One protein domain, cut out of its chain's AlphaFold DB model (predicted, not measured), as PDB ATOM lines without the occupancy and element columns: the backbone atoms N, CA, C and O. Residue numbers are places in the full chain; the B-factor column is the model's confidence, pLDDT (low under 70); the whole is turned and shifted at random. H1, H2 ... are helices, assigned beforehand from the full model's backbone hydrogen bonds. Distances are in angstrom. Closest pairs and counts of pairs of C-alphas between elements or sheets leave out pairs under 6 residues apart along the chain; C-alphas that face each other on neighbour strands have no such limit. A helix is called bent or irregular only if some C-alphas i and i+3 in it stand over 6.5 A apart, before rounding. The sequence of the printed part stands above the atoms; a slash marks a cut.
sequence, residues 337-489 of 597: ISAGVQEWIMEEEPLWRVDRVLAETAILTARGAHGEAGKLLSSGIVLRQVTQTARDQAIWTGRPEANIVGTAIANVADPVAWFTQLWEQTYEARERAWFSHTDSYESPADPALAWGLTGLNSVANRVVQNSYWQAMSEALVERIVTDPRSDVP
ATOM      1  N   ILE A 337     122.363 176.005 182.353       80.25
ATOM      2  CA  ILE A 337     122.785 176.828 181.207       80.25
ATOM      3  C   ILE A 337     123.126 175.872 180.067       80.25
ATOM      4  O   ILE A 337     124.215 175.309 179.999       80.25
ATOM      5  N   SER A 338     122.183 175.697 179.147       65.56
ATOM      6  CA  SER A 338     122.369 174.833 177.978       65.56
ATOM      7  C   SER A 338     123.234 175.474 176.881       65.56
ATOM      8  O   SER A 338     123.898 174.758 176.135       65.56
ATOM      9  N   ALA A 339     123.291 176.809 176.795       71.12
ATOM     10  CA  ALA A 339     124.127 177.548 175.845       71.12
ATOM     11  C   ALA A 339     124.927 178.647 176.562       71.12
ATOM     12  O   ALA A 339     124.363 179.404 177.344       71.12
ATOM     13  N   GLY A 340     126.234 178.742 176.296       80.56
ATOM     14  CA  GLY A 340     127.078 179.810 176.851       80.56
ATOM     15  C   GLY A 340     127.655 179.546 178.248       80.56
ATOM     16  O   GLY A 340     128.233 180.452 178.836       80.56
ATOM     17  N   VAL A 341     127.585 178.316 178.783       86.56
ATOM     18  CA  VAL A 341     128.193 177.976 180.092       86.56
ATOM     19  C   VAL A 341     129.680 178.336 180.155       86.56
ATOM     20  O   VAL A 341     130.156 178.874 181.150       86.56
ATOM     21  N   GLN A 342     130.412 178.091 179.065       87.12
ATOM     22  CA  GLN A 342     131.830 178.425 178.975       87.12
ATOM     23  C   GLN A 342     132.056 179.936 178.939       87.12
ATOM     24  O   GLN A 342     132.979 180.422 179.582       87.12
ATOM     25  N   GLU A 343     131.201 180.685 178.244       85.88
ATOM     26  CA  GLU A 343     131.261 182.149 178.241       85.88
ATOM     27  C   GLU A 343     131.029 182.683 179.654       85.88
ATOM     28  O   GLU A 343     131.846 183.453 180.155       85.88
ATOM     29  N   TRP A 344     130.004 182.173 180.344       84.88
ATOM     30  CA  TRP A 344     129.740 182.518 181.735       84.88
ATOM     31  C   TRP A 344     130.928 182.188 182.641       84.88
ATOM     32  O   TRP A 344     131.336 183.035 183.423       84.88
ATOM     33  N   ILE A 345     131.560 181.017 182.537       87.31
ATOM     34  CA  ILE A 345     132.757 180.716 183.342       87.31
ATOM     35  C   ILE A 345     133.897 181.694 183.022       87.31
ATOM     36  O   ILE A 345     134.565 182.189 183.929       87.31
ATOM     37  N   MET A 346     134.112 182.012 181.747       85.88
ATOM     38  CA  MET A 346     135.221 182.859 181.303       85.88
ATOM     39  C   MET A 346     135.049 184.346 181.639       85.88
ATOM     40  O   MET A 346     136.060 185.040 181.769       85.88
ATOM     41  N   GLU A 347     133.815 184.821 181.833       84.50
ATOM     42  CA  GLU A 347     133.519 186.176 182.323       84.50
ATOM     43  C   GLU A 347     133.987 186.421 183.772       84.50
ATOM     44  O   GLU A 347     134.086 187.572 184.207       84.50
ATOM     45  N   GLU A 348     134.306 185.362 184.520       83.62
ATOM     46  CA  GLU A 348     134.845 185.455 185.878       83.62
ATOM     47  C   GLU A 348     136.364 185.667 185.911       83.62
ATOM     48  O   GLU A 348     137.106 185.245 185.011       83.62
ATOM     49  N   GLU A 349     136.842 186.266 187.006       79.31
ATOM     50  CA  GLU A 349     138.271 186.301 187.311       79.31
ATOM     51  C   GLU A 349     138.853 184.886 187.366       79.31
ATOM     52  O   GLU A 349     138.242 183.994 187.961       79.31
ATOM     53  N   PRO A 350     140.064 184.670 186.822       79.81
ATOM     54  CA  PRO A 350     140.654 183.338 186.749       79.81
ATOM     55  C   PRO A 350     140.699 182.577 188.085       79.81
ATOM     56  O   PRO A 350     140.501 181.366 188.098       79.81
ATOM     57  N   LEU A 351     140.858 183.289 189.208       75.75
ATOM     58  CA  LEU A 351     140.887 182.712 190.555       75.75
ATOM     59  C   LEU A 351     139.531 182.134 191.024       75.75
ATOM     60  O   LEU A 351     139.494 181.294 191.918       75.75
ATOM     61  N   TRP A 352     138.404 182.571 190.460       80.25
ATOM     62  CA  TRP A 352     137.062 182.150 190.903       80.25
ATOM     63  C   TRP A 352     136.336 181.271 189.882       80.25
ATOM     64  O   TRP A 352     135.208 180.843 190.126       80.25
ATOM     65  N   ARG A 353     136.975 180.957 188.749       86.25
ATOM     66  CA  ARG A 353     136.381 180.119 187.693       86.25
ATOM     67  C   ARG A 353     136.052 178.710 188.169       86.25
ATOM     68  O   ARG A 353     135.017 178.176 187.781       86.25
ATOM     69  N   VAL A 354     136.875 178.140 189.053       86.62
ATOM     70  CA  VAL A 354     136.608 176.831 189.672       86.62
ATOM     71  C   VAL A 354     135.269 176.802 190.406       86.62
ATOM     72  O   VAL A 354     134.514 175.846 190.256       86.62
ATOM     73  N   ASP A 355     134.908 177.879 191.107       87.00
ATOM     74  CA  ASP A 355     133.650 177.945 191.850       87.00
ATOM     75  C   ASP A 355     132.446 177.965 190.882       87.00
ATOM     76  O   ASP A 355     131.412 177.363 191.172       87.00
ATOM     77  N   ARG A 356     132.586 178.592 189.700       89.12
ATOM     78  CA  ARG A 356     131.567 178.566 188.629       89.12
ATOM     79  C   ARG A 356     131.437 177.185 187.983       89.12
ATOM     80  O   ARG A 356     130.317 176.719 187.780       89.12
ATOM     81  N   VAL A 357     132.560 176.513 187.710       91.31
ATOM     82  CA  VAL A 357     132.571 175.126 187.208       91.31
ATOM     83  C   VAL A 357     131.836 174.207 188.185       91.31
ATOM     84  O   VAL A 357     130.960 173.447 187.774       91.31
ATOM     85  N   LEU A 358     132.143 174.305 189.482       91.69
ATOM     86  CA  LEU A 358     131.503 173.496 190.519       91.69
ATOM     87  C   LEU A 358     130.017 173.837 190.688       91.69
ATOM     88  O   LEU A 358     129.209 172.920 190.815       91.69
ATOM     89  N   ALA A 359     129.639 175.117 190.636       92.56
ATOM     90  CA  ALA A 359     128.242 175.540 190.730       92.56
ATOM     91  C   ALA A 359     127.392 174.923 189.610       92.56
ATOM     92  O   ALA A 359     126.391 174.263 189.882       92.56
ATOM     93  N   GLU A 360     127.814 175.061 188.352       94.12
ATOM     94  CA  GLU A 360     127.059 174.484 187.237       94.12
ATOM     95  C   GLU A 360     127.093 172.948 187.250       94.12
ATOM     96  O   GLU A 360     126.084 172.306 186.964       94.12
ATOM     97  N   THR A 361     128.210 172.340 187.662       94.38
ATOM     98  CA  THR A 361     128.293 170.881 187.849       94.38
ATOM     99  C   THR A 361     127.258 170.392 188.863       94.38
ATOM    100  O   THR A 361     126.597 169.380 188.618       94.38
ATOM    101  N   ALA A 362     127.079 171.103 189.981       94.94
ATOM    102  CA  ALA A 362     126.068 170.773 190.983       94.94
ATOM    103  C   ALA A 362     124.653 170.827 190.383       94.94
ATOM    104  O   ALA A 362     123.883 169.882 190.556       94.94
ATOM    105  N   ILE A 363     124.339 171.881 189.620       95.00
ATOM    106  CA  ILE A 363     123.040 172.048 188.944       95.00
ATOM    107  C   ILE A 363     122.783 170.896 187.965       95.00
ATOM    108  O   ILE A 363     121.748 170.236 188.043       95.00
ATOM    109  N   LEU A 364     123.734 170.602 187.073       94.75
ATOM    110  CA  LEU A 364     123.610 169.514 186.094       94.75
ATOM    111  C   LEU A 364     123.437 168.151 186.780       94.75
ATOM    112  O   LEU A 364     122.598 167.346 186.373       94.75
ATOM    113  N   THR A 365     124.180 167.914 187.861       94.31
ATOM    114  CA  THR A 365     124.099 166.672 188.642       94.31
ATOM    115  C   THR A 365     122.737 166.514 189.313       94.31
ATOM    116  O   THR A 365     122.135 165.448 189.206       94.31
ATOM    117  N   ALA A 366     122.206 167.571 189.936       93.62
ATOM    118  CA  ALA A 366     120.882 167.553 190.563       93.62
ATOM    119  C   ALA A 366     119.742 167.307 189.555       93.62
ATOM    120  O   ALA A 366     118.671 166.829 189.925       93.62
ATOM    121  N   ARG A 367     119.974 167.600 188.268       90.88
ATOM    122  CA  ARG A 367     119.035 167.360 187.159       90.88
ATOM    123  C   ARG A 367     119.217 166.004 186.469       90.88
ATOM    124  O   ARG A 367     118.494 165.716 185.520       90.88
ATOM    125  N   GLY A 368     120.168 165.182 186.912       91.75
ATOM    126  CA  GLY A 368     120.482 163.895 186.283       91.75
ATOM    127  C   GLY A 368     121.273 164.006 184.973       91.75
ATOM    128  O   GLY A 368     121.483 163.003 184.293       91.75
ATOM    129  N   ALA A 369     121.756 165.199 184.610       93.56
ATOM    130  CA  ALA A 369     122.563 165.443 183.413       93.56
ATOM    131  C   ALA A 369     124.049 165.103 183.652       93.56
ATOM    132  O   ALA A 369     124.952 165.890 183.359       93.56
ATOM    133  N   HIS A 370     124.325 163.914 184.196       93.31
ATOM    134  CA  HIS A 370     125.662 163.515 184.651       93.31
ATOM    135  C   HIS A 370     126.711 163.528 183.532       93.31
ATOM    136  O   HIS A 370     127.848 163.928 183.758       93.31
ATOM    137  N   GLY A 371     126.333 163.161 182.302       93.25
ATOM    138  CA  GLY A 371     127.237 163.223 181.150       93.25
ATOM    139  C   GLY A 371     127.683 164.650 180.800       93.25
ATOM    140  O   GLY A 371     128.836 164.857 180.427       93.25
ATOM    141  N   GLU A 372     126.800 165.639 180.943       94.12
ATOM    142  CA  GLU A 372     127.135 167.054 180.736       94.12
ATOM    143  C   GLU A 372     127.971 167.596 181.896       94.12
ATOM    144  O   GLU A 372     128.972 168.269 181.658       94.12
ATOM    145  N   ALA A 373     127.632 167.219 183.134       94.94
ATOM    146  CA  ALA A 373     128.419 167.547 184.321       94.94
ATOM    147  C   ALA A 373     129.862 167.019 184.201       94.94
ATOM    148  O   ALA A 373     130.821 167.765 184.390       94.94
ATOM    149  N   GLY A 374     130.033 165.757 183.792       94.88
ATOM    150  CA  GLY A 374     131.347 165.156 183.552       94.88
ATOM    151  C   GLY A 374     132.145 165.871 182.458       94.88
ATOM    152  O   GLY A 374     133.336 166.127 182.638       94.88
ATOM    153  N   LYS A 375     131.500 166.248 181.344       94.69
ATOM    154  CA  LYS A 375     132.141 167.041 180.276       94.69
ATOM    155  C   LYS A 375     132.556 168.430 180.750       94.69
ATOM    156  O   LYS A 375     133.595 168.933 180.326       94.69
ATOM    157  N   LEU A 376     131.750 169.060 181.601       94.56
ATOM    158  CA  LEU A 376     132.066 170.367 182.161       94.56
ATOM    159  C   LEU A 376     133.297 170.290 183.067       94.56
ATOM    160  O   LEU A 376     134.203 171.110 182.928       94.56
ATOM    161  N   LEU A 377     133.359 169.273 183.932       93.69
ATOM    162  CA  LEU A 377     134.507 169.042 184.806       93.69
ATOM    163  C   LEU A 377     135.797 168.805 184.006       93.69
ATOM    164  O   LEU A 377     136.809 169.457 184.265       93.69
ATOM    165  N   SER A 378     135.769 167.927 182.996       93.69
ATOM    166  CA  SER A 378     136.957 167.678 182.169       93.69
ATOM    167  C   SER A 378     137.375 168.923 181.380       93.69
ATOM    168  O   SER A 378     138.555 169.273 181.364       93.69
ATOM    169  N   SER A 379     136.411 169.657 180.810       92.56
ATOM    170  CA  SER A 379     136.673 170.919 180.104       92.56
ATOM    171  C   SER A 379     137.295 171.972 181.020       92.56
ATOM    172  O   SER A 379     138.220 172.662 180.601       92.56
ATOM    173  N   GLY A 380     136.854 172.071 182.278       89.88
ATOM    174  CA  GLY A 380     137.424 172.998 183.256       89.88
ATOM    175  C   GLY A 380     138.915 172.759 183.513       89.88
ATOM    176  O   GLY A 380     139.688 173.714 183.621       89.88
ATOM    177  N   ILE A 381     139.347 171.496 183.535       89.44
ATOM    178  CA  ILE A 381     140.764 171.129 183.670       89.44
ATOM    179  C   ILE A 381     141.525 171.399 182.367       89.44
ATOM    180  O   ILE A 381     142.556 172.073 182.390       89.44
ATOM    181  N   VAL A 382     141.008 170.930 181.227       89.69
ATOM    182  CA  VAL A 382     141.653 171.090 179.908       89.69
ATOM    183  C   VAL A 382     141.847 172.569 179.554       89.69
ATOM    184  O   VAL A 382     142.915 172.968 179.090       89.69
ATOM    185  N   LEU A 383     140.850 173.408 179.844       87.12
ATOM    186  CA  LEU A 383     140.876 174.856 179.612       87.12
ATOM    187  C   LEU A 383     141.586 175.640 180.729       87.12
ATOM    188  O   LEU A 383     141.581 176.872 180.699       87.12
ATOM    189  N   ARG A 384     142.205 174.957 181.706       82.19
ATOM    190  CA  ARG A 384     142.955 175.565 182.823       82.19
ATOM    191  C   ARG A 384     142.124 176.556 183.651       82.19
ATOM    192  O   ARG A 384     142.642 177.542 184.172       82.19
ATOM    193  N   GLN A 385     140.823 176.303 183.769       83.94
ATOM    194  CA  GLN A 385     139.893 177.112 184.564       83.94
ATOM    195  C   GLN A 385     140.004 176.808 186.064       83.94
ATOM    196  O   GLN A 385     139.533 177.596 186.879       83.94
ATOM    197  N   VAL A 386     140.625 175.683 186.431       78.31
ATOM    198  CA  VAL A 386     140.696 175.208 187.825       78.31
ATOM    199  C   VAL A 386     142.112 175.162 188.396       78.31
ATOM    200  O   VAL A 386     142.280 175.216 189.606       78.31
ATOM    201  N   THR A 387     143.135 175.184 187.541       67.00
ATOM    202  CA  THR A 387     144.542 175.037 187.942       67.00
ATOM    203  C   THR A 387     145.060 176.233 188.761       67.00
ATOM    204  O   THR A 387     145.864 176.087 189.667       67.00
ATOM    205  N   GLN A 388     144.554 177.448 188.536       61.53
ATOM    206  CA  GLN A 388     145.209 178.678 189.014       61.53
ATOM    207  C   GLN A 388     145.100 178.991 190.522       61.53
ATOM    208  O   GLN A 388     145.596 180.027 190.956       61.53
ATOM    209  N   THR A 389     144.425 178.173 191.335       55.38
ATOM    210  CA  THR A 389     143.938 178.641 192.651       55.38
ATOM    211  C   THR A 389     144.591 178.017 193.876       55.38
ATOM    212  O   THR A 389     144.310 178.487 194.977       55.38
ATOM    213  N   ALA A 390     145.399 176.958 193.749       51.09
ATOM    214  CA  ALA A 390     145.832 176.114 194.880       51.09
ATOM    215  C   ALA A 390     144.676 175.608 195.791       51.09
ATOM    216  O   ALA A 390     144.921 174.906 196.772       51.09
ATOM    217  N   ARG A 391     143.407 175.922 195.469       55.47
ATOM    218  CA  ARG A 391     142.202 175.545 196.222       55.47
ATOM    219  C   ARG A 391     141.842 174.081 196.035       55.47
ATOM    220  O   ARG A 391     141.053 173.565 196.821       55.47
ATOM    221  N   ASP A 392     142.471 173.398 195.085       52.53
ATOM    222  CA  ASP A 392     142.343 171.954 194.874       52.53
ATOM    223  C   ASP A 392     142.720 171.141 196.128       52.53
ATOM    224  O   ASP A 392     142.237 170.024 196.312       52.53
ATOM    225  N   GLN A 393     143.485 171.733 197.060       49.06
ATOM    226  CA  GLN A 393     143.760 171.167 198.389       49.06
ATOM    227  C   GLN A 393     142.476 170.895 199.198       49.06
ATOM    228  O   GLN A 393     142.424 169.961 199.998       49.06
ATOM    229  N   ALA A 394     141.420 171.690 198.992       48.38
ATOM    230  CA  ALA A 394     140.171 171.609 199.744       48.38
ATOM    231  C   ALA A 394     139.268 170.440 199.311       48.38
ATOM    232  O   ALA A 394     138.487 169.941 200.128       48.38
ATOM    233  N   ILE A 395     139.391 169.983 198.061       54.03
ATOM    234  CA  ILE A 395     138.487 169.003 197.431       54.03
ATOM    235  C   ILE A 395     138.678 167.596 198.025       54.03
ATOM    236  O   ILE A 395     137.781 166.766 197.973       54.03
ATOM    237  N   TRP A 396     139.782 167.364 198.736       52.62
ATOM    238  CA  TRP A 396     140.065 166.112 199.441       52.62
ATOM    239  C   TRP A 396     139.468 165.994 200.844       52.62
ATOM    240  O   TRP A 396     139.398 164.902 201.403       52.62
ATOM    241  N   THR A 397     139.041 167.103 201.447       51.75
ATOM    242  CA  THR A 397     138.817 167.168 202.906       51.75
ATOM    243  C   THR A 397     137.385 166.848 203.351       51.75
ATOM    244  O   THR A 397     136.934 167.340 204.381       51.75
ATOM    245  N   GLY A 398     136.639 166.044 202.584       55.19
ATOM    246  CA  GLY A 398     135.233 165.739 202.896       55.19
ATOM    247  C   GLY A 398     134.323 166.974 202.862       55.19
ATOM    248  O   GLY A 398     133.272 167.002 203.501       55.19
ATOM    249  N   ARG A 399     134.744 168.023 202.143       68.56
ATOM    250  CA  ARG A 399     133.955 169.241 201.951       68.56
ATOM    251  C   ARG A 399     132.867 169.015 200.888       68.56
ATOM    252  O   ARG A 399     133.046 168.162 200.021       68.56
ATOM    253  N   PRO A 400     131.766 169.787 200.911       70.44
ATOM    254  CA  PRO A 400     130.701 169.743 199.903       70.44
ATOM    255  C   PRO A 400     131.169 169.703 198.437       70.44
ATOM    256  O   PRO A 400     130.568 169.017 197.620       70.44
ATOM    257  N   GLU A 401     132.270 170.371 198.104       81.19
ATOM    258  CA  GLU A 401     132.884 170.398 196.773       81.19
ATOM    259  C   GLU A 401     133.292 168.996 196.295       81.19
ATOM    260  O   GLU A 401     133.081 168.650 195.132       81.19
ATOM    261  N   ALA A 402     133.804 168.166 197.209       81.50
ATOM    262  CA  ALA A 402     134.140 166.772 196.939       81.50
ATOM    263  C   ALA A 402     132.893 165.970 196.550       81.50
ATOM    264  O   ALA A 402     132.929 165.166 195.623       81.50
ATOM    265  N   ASN A 403     131.764 166.222 197.223       86.19
ATOM    266  CA  ASN A 403     130.502 165.549 196.926       86.19
ATOM    267  C   ASN A 403     129.959 165.953 195.550       86.19
ATOM    268  O   ASN A 403     129.458 165.087 194.836       86.19
ATOM    269  N   ILE A 404     130.094 167.226 195.155       89.88
ATOM    270  CA  ILE A 404     129.701 167.703 193.818       89.88
ATOM    271  C   ILE A 404     130.491 166.948 192.742       89.88
ATOM    272  O   ILE A 404     129.902 166.334 191.853       89.88
ATOM    273  N   VAL A 405     131.824 166.955 192.848       91.06
ATOM    274  CA  VAL A 405     132.724 166.310 191.878       91.06
ATOM    275  C   VAL A 405     132.522 164.793 191.859       91.06
ATOM    276  O   VAL A 405     132.334 164.201 190.797       91.06
ATOM    277  N   GLY A 406     132.514 164.165 193.036       90.69
ATOM    278  CA  GLY A 406     132.381 162.719 193.188       90.69
ATOM    279  C   GLY A 406     131.054 162.197 192.648       90.69
ATOM    280  O   GLY A 406     131.043 161.239 191.878       90.69
ATOM    281  N   THR A 407     129.943 162.868 192.967       91.69
ATOM    282  CA  THR A 407     128.613 162.484 192.467       91.69
ATOM    283  C   THR A 407     128.511 162.667 190.955       91.69
ATOM    284  O   THR A 407     127.961 161.800 190.280       91.69
ATOM    285  N   ALA A 408     129.058 163.751 190.399       94.94
ATOM    286  CA  ALA A 408     129.049 163.969 188.957       94.94
ATOM    287  C   ALA A 408     129.812 162.859 188.213       94.94
ATOM    288  O   ALA A 408     129.264 162.255 187.294       94.94
ATOM    289  N   ILE A 409     131.042 162.551 188.643       95.00
ATOM    290  CA  ILE A 409     131.909 161.562 187.986       95.00
ATOM    291  C   ILE A 409     131.390 160.135 188.187       95.00
ATOM    292  O   ILE A 409     131.350 159.360 187.237       95.00
ATOM    293  N   ALA A 410     130.960 159.766 189.395       93.75
ATOM    294  CA  ALA A 410     130.504 158.403 189.670       93.75
ATOM    295  C   ALA A 410     129.247 158.007 188.877       93.75
ATOM    296  O   ALA A 410     129.007 156.817 188.684       93.75
ATOM    297  N   ASN A 411     128.463 158.990 188.418       94.56
ATOM    298  CA  ASN A 411     127.233 158.771 187.661       94.56
ATOM    299  C   ASN A 411     127.377 159.045 186.154       94.56
ATOM    300  O   ASN A 411     126.379 158.984 185.432       94.56
ATOM    301  N   VAL A 412     128.583 159.340 185.640       95.31
ATOM    302  CA  VAL A 412     128.788 159.307 184.183       95.31
ATOM    303  C   VAL A 412     128.644 157.872 183.665       95.31
ATOM    304  O   VAL A 412     128.863 156.911 184.398       95.31
ATOM    305  N   ALA A 413     128.287 157.717 182.387       94.12
ATOM    306  CA  ALA A 413     128.042 156.398 181.795       94.12
ATOM    307  C   ALA A 413     129.262 155.461 181.872       94.12
ATOM    308  O   ALA A 413     129.099 154.265 182.100       94.12
ATOM    309  N   ASP A 414     130.469 156.011 181.707       95.62
ATOM    310  CA  ASP A 414     131.732 155.290 181.864       95.62
ATOM    311  C   ASP A 414     132.759 156.184 182.589       95.62
ATOM    312  O   ASP A 414     133.419 157.017 181.955       95.62
ATOM    313  N   PRO A 415     132.874 156.063 183.927       96.06
ATOM    314  CA  PRO A 415     133.820 156.851 184.716       96.06
ATOM    315  C   PRO A 415     135.289 156.560 184.385       96.06
ATOM    316  O   PRO A 415     136.125 157.454 184.514       96.06
ATOM    317  N   VAL A 416     135.601 155.334 183.944       96.75
ATOM    318  CA  VAL A 416     136.967 154.928 183.590       96.75
ATOM    319  C   VAL A 416     137.367 155.613 182.292       96.75
ATOM    320  O   VAL A 416     138.372 156.318 182.258       96.75
ATOM    321  N   ALA A 417     136.534 155.490 181.253       96.88
ATOM    322  CA  ALA A 417     136.780 156.149 179.974       96.88
ATOM    323  C   ALA A 417     136.836 157.674 180.120       96.88
ATOM    324  O   ALA A 417     137.682 158.314 179.497       96.88
ATOM    325  N   TRP A 418     135.986 158.259 180.973       96.69
ATOM    326  CA  TRP A 418     136.043 159.688 181.289       96.69
ATOM    327  C   TRP A 418     137.419 160.101 181.832       96.69
ATOM    328  O   TRP A 418     138.001 161.072 181.342       96.69
ATOM    329  N   PHE A 419     137.957 159.364 182.811       97.25
ATOM    330  CA  PHE A 419     139.244 159.695 183.423       97.25
ATOM    331  C   PHE A 419     140.407 159.483 182.456       97.25
ATOM    332  O   PHE A 419     141.239 160.377 182.306       97.25
ATOM    333  N   THR A 420     140.446 158.341 181.766       97.12
ATOM    334  CA  THR A 420     141.490 158.042 180.778       97.12
ATOM    335  C   THR A 420     141.511 159.098 179.677       97.12
ATOM    336  O   THR A 420     142.570 159.642 179.377       97.12
ATOM    337  N   GLN A 421     140.345 159.485 179.150       96.88
ATOM    338  CA  GLN A 421     140.254 160.526 178.130       96.88
ATOM    339  C   GLN A 421     140.732 161.891 178.646       96.88
ATOM    340  O   GLN A 421     141.460 162.590 177.944       96.88
ATOM    341  N   LEU A 422     140.348 162.289 179.863       95.44
ATOM    342  CA  LEU A 422     140.841 163.523 180.482       95.44
ATOM    343  C   LEU A 422     142.370 163.491 180.645       95.44
ATOM    344  O   LEU A 422     143.055 164.484 180.370       95.44
ATOM    345  N   TRP A 423     142.909 162.356 181.089       95.31
ATOM    346  CA  TRP A 423     144.344 162.173 181.251       95.31
ATOM    347  C   TRP A 423     145.065 162.272 179.901       95.31
ATOM    348  O   TRP A 423     146.051 162.992 179.789       95.31
ATOM    349  N   GLU A 424     144.551 161.661 178.842       95.12
ATOM    350  CA  GLU A 424     145.118 161.792 177.495       95.12
ATOM    351  C   GLU A 424     145.036 163.234 176.968       95.12
ATOM    352  O   GLU A 424     146.030 163.789 176.503       95.12
ATOM    353  N   GLN A 425     143.883 163.894 177.103       94.62
ATOM    354  CA  GLN A 425     143.664 165.264 176.615       94.62
ATOM    355  C   GLN A 425     144.573 166.301 177.275       94.62
ATOM    356  O   GLN A 425     144.857 167.350 176.696       94.62
ATOM    357  N   THR A 426     145.022 166.032 178.497       90.75
ATOM    358  CA  THR A 426     145.902 166.938 179.236       90.75
ATOM    359  C   THR A 426     147.387 166.637 179.025       90.75
ATOM    360  O   THR A 426     148.211 167.394 179.541       90.75
ATOM    361  N   TYR A 427     147.743 165.616 178.229       89.81
ATOM    362  CA  TYR A 427     149.123 165.172 177.997       89.81
ATOM    363  C   TYR A 427     150.062 166.315 177.593       89.81
ATOM    364  O   TYR A 427     150.989 166.620 178.335       89.81
ATOM    365  N   GLU A 428     149.784 167.039 176.504       86.00
ATOM    366  CA  GLU A 428     150.663 168.124 176.028       86.00
ATOM    367  C   GLU A 428     150.806 169.271 177.042       86.00
ATOM    368  O   GLU A 428     151.801 169.998 177.071       86.00
ATOM    369  N   ALA A 429     149.769 169.512 177.849       83.12
ATOM    370  CA  ALA A 429     149.797 170.544 178.874       83.12
ATOM    371  C   ALA A 429     150.611 170.100 180.099       83.12
ATOM    372  O   ALA A 429     151.334 170.929 180.653       83.12
ATOM    373  N   ARG A 430     150.526 168.818 180.485       84.44
ATOM    374  CA  ARG A 430     151.393 168.212 181.506       84.44
ATOM    375  C   ARG A 430     152.845 168.169 181.042       84.44
ATOM    376  O   ARG A 430     153.718 168.603 181.783       84.44
ATOM    377  N   GLU A 431     153.079 167.746 179.803       80.56
ATOM    378  CA  GLU A 431     154.409 167.655 179.205       80.56
ATOM    379  C   GLU A 431     155.109 169.013 179.190       80.56
ATOM    380  O   GLU A 431     156.229 169.152 179.681       80.56
ATOM    381  N   ARG A 432     154.418 170.063 178.731       77.19
ATOM    382  CA  ARG A 432     154.961 171.425 178.787       77.19
ATOM    383  C   ARG A 432     155.298 171.862 180.207       77.19
ATOM    384  O   ARG A 432     156.370 172.428 180.395       77.19
ATOM    385  N   ALA A 433     154.426 171.586 181.180       72.56
ATOM    386  CA  ALA A 433     154.662 171.931 182.581       72.56
ATOM    387  C   ALA A 433     155.884 171.202 183.173       72.56
ATOM    388  O   ALA A 433     156.580 171.774 184.014       72.56
ATOM    389  N   TRP A 434     156.177 169.974 182.719       70.50
ATOM    390  CA  TRP A 434     157.394 169.245 183.095       70.50
ATOM    391  C   TRP A 434     158.657 169.968 182.618       70.50
ATOM    392  O   TRP A 434     159.602 170.133 183.388       70.50
ATOM    393  N   PHE A 435     158.672 170.444 181.369       66.81
ATOM    394  CA  PHE A 435     159.850 171.090 180.784       66.81
ATOM    395  C   PHE A 435     160.047 172.544 181.228       66.81
ATOM    396  O   PHE A 435     161.182 172.996 181.399       66.81
ATOM    397  N   SER A 436     158.964 173.295 181.427       59.47
ATOM    398  CA  SER A 436     159.032 174.740 181.664       59.47
ATOM    399  C   SER A 436     159.493 175.137 183.063       59.47
ATOM    400  O   SER A 436     159.749 176.319 183.273       59.47
ATOM    401  N   HIS A 437     159.593 174.206 184.022       58.47
ATOM    402  CA  HIS A 437     159.803 174.548 185.435       58.47
ATOM    403  C   HIS A 437     158.855 175.698 185.875       58.47
ATOM    404  O   HIS A 437     159.235 176.577 186.648       58.47
ATOM    405  N   THR A 438     157.618 175.723 185.378       51.91
ATOM    406  CA  THR A 438     156.566 176.660 185.824       51.91
ATOM    407  C   THR A 438     155.987 176.176 187.143       51.91
ATOM    408  O   THR A 438     155.943 174.969 187.356       51.91
ATOM    409  N   ASP A 439     155.583 177.068 188.050       53.00
ATOM    410  CA  ASP A 439     155.022 176.715 189.366       53.00
ATOM    411  C   ASP A 439     153.990 175.572 189.283       53.00
ATOM    412  O   ASP A 439     153.172 175.515 188.365       53.00
ATOM    413  N   SER A 440     154.049 174.628 190.235       52.75
ATOM    414  CA  SER A 440     153.279 173.367 190.211       52.75
ATOM    415  C   SER A 440     151.769 173.564 190.055       52.75
ATOM    416  O   SER A 440     151.093 172.693 189.518       52.75
ATOM    417  N   TYR A 441     151.262 174.726 190.470       53.66
ATOM    418  CA  TYR A 441     149.855 175.099 190.382       53.66
ATOM    419  C   TYR A 441     149.356 175.271 188.937       53.66
ATOM    420  O   TYR A 441     148.164 175.207 188.694       53.66
ATOM    421  N   GLU A 442     150.217 175.423 187.930       62.41
ATOM    422  CA  GLU A 442     149.759 175.543 186.535       62.41
ATOM    423  C   GLU A 442     149.546 174.194 185.824       62.41
ATOM    424  O   GLU A 442     149.002 174.158 184.714       62.41
ATOM    425  N   SER A 443     149.963 173.082 186.440       76.06
ATOM    426  CA  SER A 443     149.836 171.747 185.853       76.06
ATOM    427  C   SER A 443     148.397 171.227 185.952       76.06
ATOM    428  O   SER A 443     147.840 171.190 187.049       76.06
ATOM    429  N   PRO A 444     147.787 170.728 184.858       82.56
ATOM    430  CA  PRO A 444     146.474 170.085 184.920       82.56
ATOM    431  C   PRO A 444     146.508 168.698 185.584       82.56
ATOM    432  O   PRO A 444     145.451 168.124 185.831       82.56
ATOM    433  N   ALA A 445     147.697 168.149 185.870       83.19
ATOM    434  CA  ALA A 445     147.851 166.824 186.470       83.19
ATOM    435  C   ALA A 445     147.217 166.739 187.864       83.19
ATOM    436  O   ALA A 445     146.472 165.808 188.154       83.19
ATOM    437  N   ASP A 446     147.505 167.725 188.712       80.50
ATOM    438  CA  ASP A 446     147.104 167.726 190.114       80.50
ATOM    439  C   ASP A 446     145.568 167.812 190.269       80.50
ATOM    440  O   ASP A 446     145.007 166.946 190.945       80.50
ATOM    441  N   PRO A 447     144.839 168.738 189.601       82.44
ATOM    442  CA  PRO A 447     143.376 168.728 189.633       82.44
ATOM    443  C   PRO A 447     142.763 167.501 188.943       82.44
ATOM    444  O   PRO A 447     141.752 166.996 189.426       82.44
ATOM    445  N   ALA A 448     143.366 166.961 187.873       89.12
ATOM    446  CA  ALA A 448     142.878 165.729 187.242       89.12
ATOM    447  C   ALA A 448     142.943 164.528 188.196       89.12
ATOM    448  O   ALA A 448     141.957 163.806 188.342       89.12
ATOM    449  N   LEU A 449     144.066 164.346 188.894       87.88
ATOM    450  CA  LEU A 449     144.229 163.298 189.903       87.88
ATOM    451  C   LEU A 449     143.312 163.541 191.110       87.88
ATOM    452  O   LEU A 449     142.661 162.610 191.588       87.88
ATOM    453  N   ALA A 450     143.198 164.790 191.572       84.62
ATOM    454  CA  ALA A 450     142.347 165.146 192.703       84.62
ATOM    455  C   ALA A 450     140.852 164.914 192.422       84.62
ATOM    456  O   ALA A 450     140.108 164.408 193.261       84.62
ATOM    457  N   TRP A 451     140.372 165.263 191.236       88.38
ATOM    458  CA  TRP A 451     138.973 165.031 190.884       88.38
ATOM    459  C   TRP A 451     138.732 163.566 190.524       88.38
ATOM    460  O   TRP A 451     137.722 162.999 190.937       88.38
ATOM    461  N   GLY A 452     139.687 162.924 189.845       90.62
ATOM    462  CA  GLY A 452     139.634 161.504 189.499       90.62
ATOM    463  C   GLY A 452     139.530 160.591 190.719       90.62
ATOM    464  O   GLY A 452     138.625 159.763 190.793       90.62
ATOM    465  N   LEU A 453     140.384 160.778 191.731       88.56
ATOM    466  CA  LEU A 453     140.311 159.985 192.963       88.56
ATOM    467  C   LEU A 453     139.016 160.291 193.746       88.56
ATOM    468  O   LEU A 453     138.484 159.402 194.412       88.56
ATOM    469  N   THR A 454     138.479 161.517 193.654       88.19
ATOM    470  CA  THR A 454     137.194 161.878 194.282       88.19
ATOM    471  C   THR A 454     136.059 161.099 193.616       88.19
ATOM    472  O   THR A 454     135.239 160.488 194.299       88.19
ATOM    473  N   GLY A 455     136.072 161.039 192.281       90.62
ATOM    474  CA  GLY A 455     135.198 160.186 191.484       90.62
ATOM    475  C   GLY A 455     135.316 158.713 191.866       90.62
ATOM    476  O   GLY A 455     134.303 158.089 192.170       90.62
ATOM    477  N   LEU A 456     136.538 158.173 191.930       91.62
ATOM    478  CA  LEU A 456     136.788 156.784 192.329       91.62
ATOM    479  C   LEU A 456     136.154 156.449 193.687       91.62
ATOM    480  O   LEU A 456     135.519 155.403 193.839       91.62
ATOM    481  N   ASN A 457     136.341 157.324 194.675       88.19
ATOM    482  CA  ASN A 457     135.820 157.123 196.026       88.19
ATOM    483  C   ASN A 457     134.277 157.147 196.072       88.19
ATOM    484  O   ASN A 457     133.684 156.595 196.996       88.19
ATOM    485  N   SER A 458     133.627 157.747 195.072       90.19
ATOM    486  CA  SER A 458     132.169 157.797 194.929       90.19
ATOM    487  C   SER A 458     131.583 156.682 194.047       90.19
ATOM    488  O   SER A 458     130.367 156.491 194.056       90.19
ATOM    489  N   VAL A 459     132.397 155.920 193.305       92.19
ATOM    490  CA  VAL A 459     131.911 154.794 192.487       92.19
ATOM    491  C   VAL A 459     131.446 153.643 193.383       92.19
ATOM    492  O   VAL A 459     132.217 153.083 194.154       92.19
ATOM    493  N   ALA A 460     130.180 153.239 193.236       88.94
ATOM    494  CA  ALA A 460     129.598 152.139 194.011       88.94
ATOM    495  C   ALA A 460     129.847 150.743 193.400       88.94
ATOM    496  O   ALA A 460     129.863 149.737 194.113       88.94
ATOM    497  N   ASN A 461     130.011 150.648 192.075       92.00
ATOM    498  CA  ASN A 461     130.225 149.372 191.389       92.00
ATOM    499  C   ASN A 461     131.683 148.919 191.539       92.00
ATOM    500  O   ASN A 461     132.581 149.543 190.984       92.00
ATOM    501  N   ARG A 462     131.909 147.790 192.221       89.75
ATOM    502  CA  ARG A 462     133.256 147.270 192.516       89.75
ATOM    503  C   ARG A 462     134.107 146.974 191.279       89.75
ATOM    504  O   ARG A 462     135.310 147.195 191.322       89.75
ATOM    505  N   VAL A 463     133.510 146.475 190.194       90.19
ATOM    506  CA  VAL A 463     134.252 146.156 188.960       90.19
ATOM    507  C   VAL A 463     134.743 147.444 188.309       90.19
ATOM    508  O   VAL A 463     135.927 147.572 188.019       90.19
ATOM    509  N   VAL A 464     133.847 148.425 188.169       92.31
ATOM    510  CA  VAL A 464     134.191 149.756 187.647       92.31
ATOM    511  C   VAL A 464     135.213 150.436 188.557       92.31
ATOM    512  O   VAL A 464     136.168 151.024 188.067       92.31
ATOM    513  N   GLN A 465     135.058 150.312 189.875       91.62
ATOM    514  CA  GLN A 465     135.972 150.888 190.857       91.62
ATOM    515  C   GLN A 465     137.382 150.284 190.763       91.62
ATOM    516  O   GLN A 465     138.354 151.027 190.824       91.62
ATOM    517  N   ASN A 466     137.512 148.970 190.555       92.38
ATOM    518  CA  ASN A 466     138.812 148.336 190.325       92.38
ATOM    519  C   ASN A 466     139.468 148.842 189.026       92.38
ATOM    520  O   ASN A 466     140.604 149.307 189.047       92.38
ATOM    521  N   SER A 467     138.742 148.831 187.903       94.50
ATOM    522  CA  SER A 467     139.272 149.332 186.623       94.50
ATOM    523  C   SER A 467     139.643 150.818 186.678       94.50
ATOM    524  O   SER A 467     140.653 151.228 186.110       94.50
ATOM    525  N   TYR A 468     138.873 151.629 187.405       95.06
ATOM    526  CA  TYR A 468     139.188 153.038 187.625       95.06
ATOM    527  C   TYR A 468     140.445 153.181 188.498       95.06
ATOM    528  O   TYR A 468     141.352 153.935 188.152       95.06
ATOM    529  N   TRP A 469     140.568 152.412 189.586       93.88
ATOM    530  CA  TRP A 469     141.798 152.397 190.382       93.88
ATOM    531  C   TRP A 469     143.027 152.085 189.523       93.88
ATOM    532  O   TRP A 469     144.029 152.786 189.638       93.88
ATOM    533  N   GLN A 470     142.944 151.101 188.622       92.50
ATOM    534  CA  GLN A 470     144.038 150.770 187.708       92.50
ATOM    535  C   GLN A 470     144.425 151.967 186.828       92.50
ATOM    536  O   GLN A 470     145.580 152.392 186.878       92.50
ATOM    537  N   ALA A 471     143.467 152.579 186.125       94.25
ATOM    538  CA  ALA A 471     143.727 153.744 185.274       94.25
ATOM    539  C   ALA A 471     144.331 154.927 186.058       94.25
ATOM    540  O   ALA A 471     145.256 155.596 185.600       94.25
ATOM    541  N   MET A 472     143.837 155.173 187.273       91.81
ATOM    542  CA  MET A 472     144.352 156.243 188.125       91.81
ATOM    543  C   MET A 472     145.737 155.926 188.698       91.81
ATOM    544  O   MET A 472     146.576 156.821 188.786       91.81
ATOM    545  N   SER A 473     146.011 154.664 189.038       90.12
ATOM    546  CA  SER A 473     147.334 154.232 189.493       90.12
ATOM    547  C   SER A 473     148.391 154.416 188.402       90.12
ATOM    548  O   SER A 473     149.487 154.886 188.692       90.12
ATOM    549  N   GLU A 474     148.050 154.136 187.140       91.44
ATOM    550  CA  GLU A 474     148.932 154.351 185.989       91.44
ATOM    551  C   GLU A 474     149.231 155.839 185.782       91.44
ATOM    552  O   GLU A 474     150.398 156.219 185.689       91.44
ATOM    553  N   ALA A 475     148.200 156.689 185.813       91.31
ATOM    554  CA  ALA A 475     148.348 158.143 185.752       91.31
ATOM    555  C   ALA A 475     149.223 158.692 186.894       91.31
ATOM    556  O   ALA A 475     150.075 159.562 186.685       91.31
ATOM    557  N   LEU A 476     149.046 158.170 188.111       87.44
ATOM    558  CA  LEU A 476     149.835 158.580 189.265       87.44
ATOM    559  C   LEU A 476     151.304 158.166 189.127       87.44
ATOM    560  O   LEU A 476     152.191 158.974 189.393       87.44
ATOM    561  N   VAL A 477     151.568 156.934 188.687       85.12
ATOM    562  CA  VAL A 477     152.931 156.437 188.454       85.12
ATOM    563  C   VAL A 477     153.607 157.219 187.328       85.12
ATOM    564  O   VAL A 477     154.747 157.642 187.507       85.12
ATOM    565  N   GLU A 478     152.912 157.482 186.215       87.12
ATOM    566  CA  GLU A 478     153.401 158.368 185.149       87.12
ATOM    567  C   GLU A 478     153.825 159.710 185.747       87.12
ATOM    568  O   GLU A 478     154.959 160.143 185.546       87.12
ATOM    569  N   ARG A 479     152.956 160.340 186.547       83.00
ATOM    570  CA  ARG A 479     153.235 161.630 187.189       83.00
ATOM    571  C   ARG A 479     154.437 161.581 188.134       83.00
ATOM    572  O   ARG A 479     155.240 162.507 188.096       83.00
ATOM    573  N   ILE A 480     154.572 160.536 188.956       76.94
ATOM    574  CA  ILE A 480     155.702 160.371 189.887       76.94
ATOM    575  C   ILE A 480     157.023 160.220 189.125       76.94
ATOM    576  O   ILE A 480     158.019 160.826 189.503       76.94
ATOM    577  N   VAL A 481     157.035 159.417 188.058       75.62
ATOM    578  CA  VAL A 481     158.257 159.090 187.304       75.62
ATOM    579  C   VAL A 481     158.708 160.246 186.409       75.62
ATOM    580  O   VAL A 481     159.904 160.426 186.194       75.62
ATOM    581  N   THR A 482     157.766 161.018 185.864       72.00
ATOM    582  CA  THR A 482     158.052 162.057 184.860       72.00
ATOM    583  C   THR A 482     158.276 163.451 185.437       72.00
ATOM    584  O   THR A 482     158.800 164.305 184.728       72.00
ATOM    585  N   ASP A 483     157.896 163.716 186.692       65.44
ATOM    586  CA  ASP A 483     158.014 165.045 187.295       65.44
ATOM    587  C   ASP A 483     159.410 165.266 187.922       65.44
ATOM    588  O   ASP A 483     159.682 164.739 189.004       65.44
ATOM    589  N   PRO A 484     160.288 166.102 187.324       56.03
ATOM    590  CA  PRO A 484     161.629 166.373 187.852       56.03
ATOM    591  C   PRO A 484     161.621 167.134 189.191       56.03
ATOM    592  O   PRO A 484     162.676 167.353 189.783       56.03
ATOM    593  N   ARG A 485     160.450 167.566 189.681       57.50
ATOM    594  CA  ARG A 485     160.276 168.241 190.976       57.50
ATOM    595  C   ARG A 485     159.763 167.317 192.072       57.50
ATOM    596  O   ARG A 485     159.266 167.841 193.072       57.50
ATOM    597  N   SER A 486     159.806 165.993 191.905       50.94
ATOM    598  CA  SER A 486     159.463 165.018 192.960       50.94
ATOM    599  C   SER A 486     160.122 165.342 194.306       50.94
ATOM    600  O   SER A 486     159.546 165.083 195.358       50.94
ATOM    601  N   ASP A 487     161.284 165.993 194.256       42.38
ATOM    602  CA  ASP A 487     162.129 166.285 195.411       42.38
ATOM    603  C   ASP A 487     161.753 167.596 196.133       42.38
ATOM    604  O   ASP A 487     162.279 167.886 197.207       42.38
ATOM    605  N   VAL A 488     160.839 168.403 195.573       40.72
ATOM    606  CA  VAL A 488     160.368 169.661 196.182       40.72
ATOM    607  C   VAL A 488     159.054 169.405 196.929       40.72
ATOM    608  O   VAL A 488     158.051 169.080 196.292       40.72
ATOM    609  N   PRO A 489     158.982 169.574 198.259       44.72
ATOM    610  CA  PRO A 489     157.730 169.412 198.987       44.72
ATOM    611  C   PRO A 489     156.721 170.463 198.512       44.72
ATOM    612  O   PRO A 489     156.904 171.656 198.732       44.72
TER     613      PRO A 489
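AT A GLANCE: This is residues 337 to 489 of the 597 residues of an uncharacterized protein of Sphingobium sp. CAP-1 (UniProt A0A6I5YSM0). Four helices lying side by side, H3, H6, H8 and H9, make a bundle, with H8 near the middle of the whole and H5 crossing H8 at a large angle. H2 lies along H3 at the side of the bundle, short H1 folds back on residues 353 to 357 of H2, short H4 packs on H8, and H7 extends beyond the end of H6. The printed part has 153 residues, with nine named helices, H1 to H9 in order along the chain, and no named strand; its class is all helix. It is compact and rounded, with a radius of gyration of the C-alphas of 14.8 A and spans of 43 by 40 by 26 A.

IN THESE COORDINATES: H1 is residues 341 to 346, 8.6 A long, beginning at C-alpha 341 (128.193, 177.976, 180.092). H2 is residues 350 to 366, 25.6 A; it is irregular, with C-alphas 351 and 354 7.3 A apart. H3 is residues 370 to 382, 18.3 A. H4 is residues 391 to 396, 10.2 A, and H5 is residues 400 to 410, 15.3 A. H6 is residues 415 to 425, 15.3 A, and H7 is residues 427 to 436, 14.3 A. H8, residues 445 to 458, 20.0 A, begins at (147.851, 166.824, 186.470). H9, residues 462 to 482, 29.9 A, ends at (158.052, 162.057, 184.860).

HOW THE PARTS SIT: H1 and H2 form a helical hairpin, closest at the C-alphas of Ile 345 and Arg 353, 5.7 A. H2 and H3 form another, closest at the C-alphas of Thr 361 and Ala 373, 4.9 A. H4 touches H8, with the C-alphas of Asp 392 and Pro 447 6.2 A apart. H5 and H8, the two hubs, touch about perpendicular at 77 degrees; their closest C-alphas, Gly 406 and Gly 455, are 4.2 A apart. H6 and H8 touch at a shallow tilt of 3 degrees, opposite ways; their closest C-alphas, Phe 419 and Gly 452, are 6.4 A apart. H7 is close but not clearly touching to H8, with the C-alphas of Arg 430 and Ala 445 6.3 A apart. H8 and H9 form a helical hairpin, closest at the C-alphas of Leu 456 and Gln 465, 6.1 A. In H1, H3, H5, H6, H7, H8 and H9 every O i to N i+4 pair is within hydrogen-bond range; in H2 it is 11 of 13, and in H4 0 of 2, with 2 of 3 O i to N i+3 pairs within range.

THE WHOLE: The two C-alphas farthest apart, those of Ser 338 and Asp 487, are 44.2 A apart. The printed part has no cut and no long link. The mean pLDDT of the printed part is 82.3; residue 338 and residues 387 to 399, 435 to 442 and 483 to 489 are under 70.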